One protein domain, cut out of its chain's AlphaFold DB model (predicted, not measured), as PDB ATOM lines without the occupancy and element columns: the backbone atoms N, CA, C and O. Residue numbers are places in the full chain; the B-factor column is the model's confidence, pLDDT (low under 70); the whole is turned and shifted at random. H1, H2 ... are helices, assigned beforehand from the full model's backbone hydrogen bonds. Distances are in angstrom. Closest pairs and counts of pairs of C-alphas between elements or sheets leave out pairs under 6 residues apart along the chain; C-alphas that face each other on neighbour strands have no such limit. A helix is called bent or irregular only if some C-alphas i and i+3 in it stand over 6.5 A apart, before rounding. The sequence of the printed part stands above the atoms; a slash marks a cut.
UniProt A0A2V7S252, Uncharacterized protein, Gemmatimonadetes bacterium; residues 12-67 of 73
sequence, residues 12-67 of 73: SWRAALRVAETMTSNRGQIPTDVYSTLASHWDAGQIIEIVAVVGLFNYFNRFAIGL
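This is residues 12 to 67 of the 73 residues of an uncharacterized protein of Gemmatimonadetes bacterium (UniProt A0A2V7S252). One long helix, H3, makes the longest axis, and a short helical hairpin of H1 and H2 packs on one side of it. H1 sits between the other two helices and packs on both, at a slant, and the last residues, 62 to 67, stick out past the rest. The printed part has 56 residues with three named helices, in the order H1, H2, H3, and no named strand, and its class is all helix. It is compact, with a radius of gyration of the C-alphas of 11.7 A, and the C-alphas span 39 by 20 by 15 A, an outline that is only just elongated.

H3, residues 44 to 66, is the longest helix, with 23 residues. H1, residues 12 to 25, touches H3, and H3 touches H1 with residues 50 to 58 alone. The closest C-alphas of the two are those of Ala 20 and Val 54, 5.8 A apart. H1 and H3 run the same way at a steep tilt of 37 degrees, only just past shallow. H2, residues 32 to 39, touches H1, and their closest C-alphas, those of Ala 15 and Leu 38, are 5.2 A apart. These two form a helical hairpin and run opposite ways at a steep tilt of 38 degrees, again only just past shallow. H2 and H3 are close but not clearly touching: their closest C-alphas, those of Ala 39 and Ile 47, are 7.4 A apart. They run opposite ways at a steep tilt of 61 degrees. In H1, H2 and H3 every O i to N i+4 pair is within hydrogen-bond range.

H3 measures 32.6 A from the C-alpha of Ala 44 at (210.039, 186.830, 87.839) to that of Gly 66 at (200.743, 203.327, 114.400). H1 has 14 residues and measures 20.4 A, beginning at C-alpha 12 at (196.962, 182.802, 88.845). H2 has 8 residues and measures 10.3 A from the C-alpha of Thr 32 to that of Ala 39. No helix is bent.

The two C-alphas farthest apart are those of Ser 40 and Leu 67, at 38.9 A, and the first and last printed C-alphas, Ser 12 and Leu 67, are 35.0 A apart. Residues 62 to 67, of which 62 to 66 belong to H3, stand free. The link from H1 to H2, with 6 residues between them, is short, and the link from H2 to H3, with 4 residues, is tight. The printed part runs from residue 12 to residue 67 and has no cut. The mean pLDDT of the printed part is 94.4, and no printed residue is under 70.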
ATOM      1  N   SER A  12     195.843 181.864  88.757       97.50
ATOM      2  CA  SER A  12     196.962 182.802  88.845       97.50
ATOM      3  C   SER A  12     196.730 183.889  89.893       97.50
ATOM      4  O   SER A  12     197.618 184.159  90.709       97.50
ATOM      5  N   TRP A  13     195.534 184.483  89.928       97.12
ATOM      6  CA  TRP A  13     195.177 185.486  90.929       97.12
ATOM      7  C   TRP A  13     194.967 184.881  92.315       97.12
ATOM      8  O   TRP A  13     195.372 185.491  93.305       97.12
ATOM      9  N   ARG A  14     194.422 183.663  92.422       96.88
ATOM     10  CA  ARG A  14     194.361 182.947  93.709       96.88
ATOM     11  C   ARG A  14     195.749 182.731  94.312       96.88
ATOM     12  O   ARG A  14     195.926 182.976  95.507       96.88
ATOM     13  N   ALA A  15     196.735 182.346  93.502       97.00
ATOM     14  CA  ALA A  15     198.119 182.202  93.946       97.00
ATOM     15  C   ALA A  15     198.700 183.534  94.465       97.00
ATOM     16  O   ALA A  15     199.305 183.574  95.539       97.00
ATOM     17  N   ALA A  16     198.447 184.644  93.762       97.50
ATOM     18  CA  ALA A  16     198.863 185.982  94.196       97.50
ATOM     19  C   ALA A  16     198.195 186.413  95.518       97.50
ATOM     20  O   ALA A  16     198.861 186.917  96.425       97.50
ATOM     21  N   LEU A  17     196.893 186.157  95.678       95.69
ATOM     22  CA  LEU A  17     196.156 186.462  96.910       95.69
ATOM     23  C   LEU A  17     196.648 185.623  98.098       95.69
ATOM     24  O   LEU A  17     196.730 186.132  99.216       95.69
ATOM     25  N   ARG A  18     197.055 184.370  97.864       94.31
ATOM     26  CA  ARG A  18     197.659 183.515  98.896       94.31
ATOM     27  C   ARG A  18     199.005 184.057  99.380       94.31
ATOM     28  O   ARG A  18     199.289 184.033 100.581       94.31
ATOM     29  N   VAL A  19     199.821 184.590  98.470       95.44
ATOM     30  CA  VAL A  19     201.063 185.301  98.818       95.44
ATOM     31  C   VAL A  19     200.755 186.538  99.661       95.44
ATOM     32  O   VAL A  19     201.370 186.717 100.715       95.44
ATOM     33  N   ALA A  20     199.761 187.339  99.262       94.81
ATOM     34  CA  ALA A  20     199.338 188.523 100.007       94.81
ATOM     35  C   ALA A  20     198.875 188.190 101.438       94.81
ATOM     36  O   ALA A  20     199.325 188.818 102.403       94.81
ATOM     37  N   GLU A  21     198.038 187.161 101.596       92.56
ATOM     38  CA  GLU A  21     197.583 186.651 102.897       92.56
ATOM     39  C   GLU A  21     198.770 186.244 103.782       92.56
ATOM     40  O   GLU A  21     198.844 186.609 104.962       92.56
ATOM     41  N   THR A  22     199.738 185.537 103.196       93.44
ATOM     42  CA  THR A  22     200.871 184.988 103.939       93.44
ATOM     43  C   THR A  22     201.866 186.065 104.367       93.44
ATOM     44  O   THR A  22     202.276 186.093 105.529       93.44
ATOM     45  N   MET A  23     202.202 187.008 103.481       92.62
ATOM     46  CA  MET A  23     203.055 188.155 103.818       92.62
ATOM     47  C   MET A  23     202.450 189.027 104.923       92.62
ATOM     48  O   MET A  23     203.180 189.614 105.723       92.62
ATOM     49  N   THR A  24     201.121 189.106 104.977       91.12
ATOM     50  CA  THR A  24     200.400 189.923 105.960       91.12
ATOM     51  C   THR A  24     200.306 189.228 107.321       91.12
ATOM     52  O   THR A  24     200.453 189.881 108.353       91.12
ATOM     53  N   SER A  25     200.122 187.904 107.337       86.25
ATOM     54  CA  SER A  25     199.841 187.139 108.563       86.25
ATOM     55  C   SER A  25     201.082 186.503 109.209       86.25
ATOM     56  O   SER A  25     201.161 186.417 110.432       86.25
ATOM     57  N   ASN A  26     202.072 186.060 108.422       70.94
ATOM     58  CA  ASN A  26     203.165 185.191 108.882       70.94
ATOM     59  C   ASN A  26     204.519 185.911 109.012       70.94
ATOM     60  O   ASN A  26     205.503 185.539 108.371       70.94
ATOM     61  N   ARG A  27     204.583 186.990 109.805       73.06
ATOM     62  CA  ARG A  27     205.820 187.777 110.046       73.06
ATOM     63  C   ARG A  27     206.550 188.258 108.770       73.06
ATOM     64  O   ARG A  27     207.693 188.694 108.858       73.06
ATOM     65  N   GLY A  28     205.895 188.222 107.606       74.50
ATOM     66  CA  GLY A  28     206.455 188.627 106.315       74.50
ATOM     67  C   GLY A  28     207.183 187.541 105.514       74.50
ATOM     68  O   GLY A  28     207.728 187.873 104.466       74.50
ATOM     69  N   GLN A  29     207.203 186.273 105.947       85.88
ATOM     70  CA  GLN A  29     207.876 185.206 105.193       85.88
ATOM     71  C   GLN A  29     206.898 184.439 104.296       85.88
ATOM     72  O   GLN A  29     205.890 183.924 104.781       85.88
ATOM     73  N   ILE A  30     207.231 184.322 103.006       91.94
ATOM     74  CA  ILE A  30     206.501 183.504 102.027       91.94
ATOM     75  C   ILE A  30     207.045 182.061 102.085       91.94
ATOM     76  O   ILE A  30     208.239 181.864 101.850       91.94
ATOM     77  N   PRO A  31     206.216 181.050 102.408       94.75
ATOM     78  CA  PRO A  31     206.575 179.639 102.341       94.75
ATOM     79  C   PRO A  31     206.963 179.201 100.927       94.75
ATOM     80  O   PRO A  31     206.456 179.730  99.937       94.75
ATOM     81  N   THR A  32     207.853 178.215 100.827       95.69
ATOM     82  CA  THR A  32     208.372 177.738  99.539       95.69
ATOM     83  C   THR A  32     207.274 177.191  98.630       95.69
ATOM     84  O   THR A  32     207.287 177.492  97.446       95.69
ATOM     85  N   ASP A  33     206.311 176.445  99.168       96.75
ATOM     86  CA  ASP A  33     205.163 175.918  98.423       96.75
ATOM     87  C   ASP A  33     204.303 177.046  97.837       96.75
ATOM     88  O   ASP A  33     203.991 177.030  96.648       96.75
ATOM     89  N   VAL A  34     204.016 178.080  98.634       96.25
ATOM     90  CA  VAL A  34     203.260 179.261  98.192       96.25
ATOM     91  C   VAL A  34     204.010 180.017  97.089       96.25
ATOM     92  O   VAL A  34     203.408 180.414  96.090       96.25
ATOM     93  N   TYR A  35     205.327 180.189  97.233       96.56
ATOM     94  CA  TYR A  35     206.156 180.807  96.196       96.56
ATOM     95  C   TYR A  35     206.196 179.962  94.915       96.56
ATOM     96  O   TYR A  35     206.060 180.504  93.821       96.56
ATOM     97  N   SER A  36     206.350 178.641  95.031       97.94
ATOM     98  CA  SER A  36     206.378 177.731  93.883       97.94
ATOM     99  C   SER A  36     205.073 177.762  93.087       97.94
ATOM    100  O   SER A  36     205.130 177.789  91.861       97.94
ATOM    101  N   THR A  37     203.915 177.825  93.751       97.94
ATOM    102  CA  THR A  37     202.620 177.984  93.070       97.94
ATOM    103  C   THR A  37     202.507 179.338  92.366       97.94
ATOM    104  O   THR A  37     202.016 179.406  91.242       97.94
ATOM    105  N   LEU A  38     203.000 180.426  92.965       98.12
ATOM    106  CA  LEU A  38     203.037 181.722  92.280       98.12
ATOM    107  C   LEU A  38     203.921 181.653  91.020       98.12
ATOM    108  O   LEU A  38     203.503 182.073  89.942       98.12
ATOM    109  N   ALA A  39     205.111 181.066  91.145       98.19
ATOM    110  CA  ALA A  39     206.083 180.946  90.062       98.19
ATOM    111  C   ALA A  39     205.657 179.998  88.928       98.19
ATOM    112  O   ALA A  39     206.226 180.067  87.843       98.19
ATOM    113  N   SER A  40     204.648 179.140  89.132       98.44
ATOM    114  CA  SER A  40     204.047 178.373  88.031       98.44
ATOM    115  C   SER A  40     203.082 179.187  87.161       98.44
ATOM    116  O   SER A  40     202.703 178.718  86.092       98.44
ATOM    117  N   HIS A  41     202.684 180.386  87.601       98.44
ATOM    118  CA  HIS A  41     201.721 181.241  86.898       98.44
ATOM    119  C   HIS A  41     202.300 182.572  86.412       98.44
ATOM    120  O   HIS A  41     201.813 183.110  85.422       98.44
ATOM    121  N   TRP A  42     203.314 183.095  87.100       98.19
ATOM    122  CA  TRP A  42     203.842 184.439  86.886       98.19
ATOM    123  C   TRP A  42     205.349 184.401  86.642       98.19
ATOM    124  O   TRP A  42     206.065 183.601  87.246       98.19
ATOM    125  N   ASP A  43     205.839 185.284  85.775       98.50
ATOM    126  CA  ASP A  43     207.274 185.452  85.569       98.50
ATOM    127  C   ASP A  43     207.943 186.214  86.730       98.50
ATOM    128  O   ASP A  43     207.293 186.803  87.595       98.50
ATOM    129  N   ALA A  44     209.278 186.212  86.756       98.00
ATOM    130  CA  ALA A  44     210.039 186.830  87.839       98.00
ATOM    131  C   ALA A  44     209.766 188.337  88.009       98.00
ATOM    132  O   ALA A  44     209.757 188.822  89.139       98.00
ATOM    133  N   GLY A  45     209.538 189.078  86.919       98.38
ATOM    134  CA  GLY A  45     209.222 190.506  86.973       98.38
ATOM    135  C   GLY A  45     207.841 190.747  87.575       98.38
ATOM    136  O   GLY A  45     207.701 191.535  88.509       98.38
ATOM    137  N   GLN A  46     206.847 189.985  87.124       98.50
ATOM    138  CA  GLN A  46     205.485 190.031  87.660       98.50
ATOM    139  C   GLN A  46     205.443 189.666  89.151       98.50
ATOM    140  O   GLN A  46     204.750 190.312  89.937       98.50
ATOM    141  N   ILE A  47     206.229 188.673  89.577       98.38
ATOM    142  CA  ILE A  47     206.352 188.300  90.994       98.38
ATOM    143  C   ILE A  47     206.909 189.462  91.825       98.38
ATOM    144  O   ILE A  47     206.394 189.731  92.912       98.38
ATOM    145  N   ILE A  48     207.937 190.160  91.327       98.25
ATOM    146  CA  ILE A  48     208.504 191.335  92.006       98.25
ATOM    147  C   ILE A  48     207.429 192.407  92.194       98.25
ATOM    148  O   ILE A  48     207.296 192.940  93.294       98.25
ATOM    149  N   GLU A  49     206.639 192.693  91.159       98.44
ATOM    150  CA  GLU A  49     205.560 193.682  91.226       98.44
ATOM    151  C   GLU A  49     204.471 193.287  92.231       98.44
ATOM    152  O   GLU A  49     204.092 194.099  93.078       98.44
ATOM    153  N   ILE A  50     204.020 192.028  92.210       97.94
ATOM    154  CA  ILE A  50     203.027 191.501  93.160       97.94
ATOM    155  C   ILE A  50     203.524 191.672  94.601       97.94
ATOM    156  O   ILE A  50     202.824 192.235  95.447       97.94
ATOM    157  N   VAL A  51     204.751 191.230  94.888       96.38
ATOM    158  CA  VAL A  51     205.348 191.321  96.229       96.38
ATOM    159  C   VAL A  51     205.557 192.781  96.646       96.38
ATOM    160  O   VAL A  51     205.320 193.121  97.809       96.38
ATOM    161  N   ALA A  52     205.947 193.659  95.719       97.56
ATOM    162  CA  ALA A  52     206.124 195.085  95.982       97.56
ATOM    163  C   ALA A  52     204.802 195.767  96.366       97.56
ATOM    164  O   ALA A  52     204.763 196.500  97.354       97.56
ATOM    165  N   VAL A  53     203.712 195.486  95.642       97.69
ATOM    166  CA  VAL A  53     202.377 196.022  95.949       97.69
ATOM    167  C   VAL A  53     201.918 195.564  97.332       97.69
ATOM    168  O   VAL A  53     201.531 196.390  98.160       97.69
ATOM    169  N   VAL A  54     202.027 194.267  97.630       95.81
ATOM    170  CA  VAL A  54     201.675 193.728  98.955       95.81
ATOM    171  C   VAL A  54     202.514 194.383 100.058       95.81
ATOM    172  O   VAL A  54     201.980 194.792 101.091       95.81
ATOM    173  N   GLY A  55     203.824 194.519  99.844       94.88
ATOM    174  CA  GLY A  55     204.735 195.170 100.784       94.88
ATOM    175  C   GLY A  55     204.369 196.631 101.051       94.88
ATOM    176  O   GLY A  55     204.329 197.051 102.210       94.88
ATOM    177  N   LEU A  56     204.042 197.384 100.000       97.00
ATOM    178  CA  LEU A  56     203.640 198.785 100.087       97.00
ATOM    179  C   LEU A  56     202.366 198.963 100.925       97.00
ATOM    180  O   LEU A  56     202.330 199.806 101.823       97.00
ATOM    181  N   PHE A  57     201.342 198.140 100.693       95.38
ATOM    182  CA  PHE A  57     200.116 198.194 101.494       95.38
ATOM    183  C   PHE A  57     200.345 197.747 102.938       95.38
ATOM    184  O   PHE A  57     199.822 198.371 103.858       95.38
ATOM    185  N   ASN A  58     201.189 196.741 103.174       93.69
ATOM    186  CA  ASN A  58     201.564 196.352 104.533       93.69
ATOM    187  C   ASN A  58     202.287 197.476 105.286       93.69
ATOM    188  O   ASN A  58     202.057 197.654 106.483       93.69
ATOM    189  N   TYR A  59     203.124 198.256 104.599       94.12
ATOM    190  CA  TYR A  59     203.732 199.458 105.165       94.12
ATOM    191  C   TYR A  59     202.676 200.512 105.518       94.12
ATOM    192  O   TYR A  59     202.620 200.939 106.672       94.12
ATOM    193  N   PHE A  60     201.802 200.884 104.576       93.75
ATOM    194  CA  PHE A  60     200.764 201.887 104.830       93.75
ATOM    195  C   PHE A  60     199.798 201.470 105.938       93.75
ATOM    196  O   PHE A  60     199.473 202.290 106.793       93.75
ATOM    197  N   ASN A  61     199.402 200.198 105.987       91.19
ATOM    198  CA  ASN A  61     198.536 199.674 107.040       91.19
ATOM    199  C   ASN A  61     199.189 199.828 108.420       91.19
ATOM    200  O   ASN A  61     198.549 200.290 109.361       91.19
ATOM    201  N   ARG A  62     200.481 199.495 108.548       91.88
ATOM    202  CA  ARG A  62     201.226 199.656 109.810       91.88
ATOM    203  C   ARG A  62     201.423 201.121 110.180       91.88
ATOM    204  O   ARG A  62     201.310 201.459 111.354       91.88
ATOM    205  N   PHE A  63     201.692 201.975 109.197       94.56
ATOM    206  CA  PHE A  63     201.794 203.420 109.388       94.56
ATOM    207  C   PHE A  63     200.473 204.009 109.905       94.56
ATOM    208  O   PHE A  63     200.472 204.714 110.910       94.56
ATOM    209  N   ALA A  64     199.349 203.664 109.272       93.44
ATOM    210  CA  ALA A  64     198.025 204.138 109.664       93.44
ATOM    211  C   ALA A  64     197.626 203.660 111.066       93.44
ATOM    212  O   ALA A  64     197.172 204.467 111.871       93.44
ATOM    213  N   ILE A  65     197.862 202.380 111.382       92.25
ATOM    214  CA  ILE A  65     197.620 201.823 112.721       92.25
ATOM    215  C   ILE A  65     198.508 202.512 113.766       92.25
ATOM    216  O   ILE A  65     198.028 202.867 114.838       92.25
ATOM    217  N   GLY A  66     199.793 202.717 113.467       95.44
ATOM    218  CA  GLY A  66     200.743 203.327 114.400       95.44
ATOM    219  C   GLY A  66     200.435 204.789 114.744       95.44
ATOM    220  O   GLY A  66     200.840 205.249 115.808       95.44
ATOM    221  N   LEU A  67     199.722 205.502 113.868       96.81
ATOM    222  CA  LEU A  67     199.335 206.903 114.053       96.81
ATOM    223  C   LEU A  67     197.839 207.100 114.353       96.81
ATOM    224  O   LEU A  67     197.399 208.245 114.414       96.81
TER     225      LEU A  67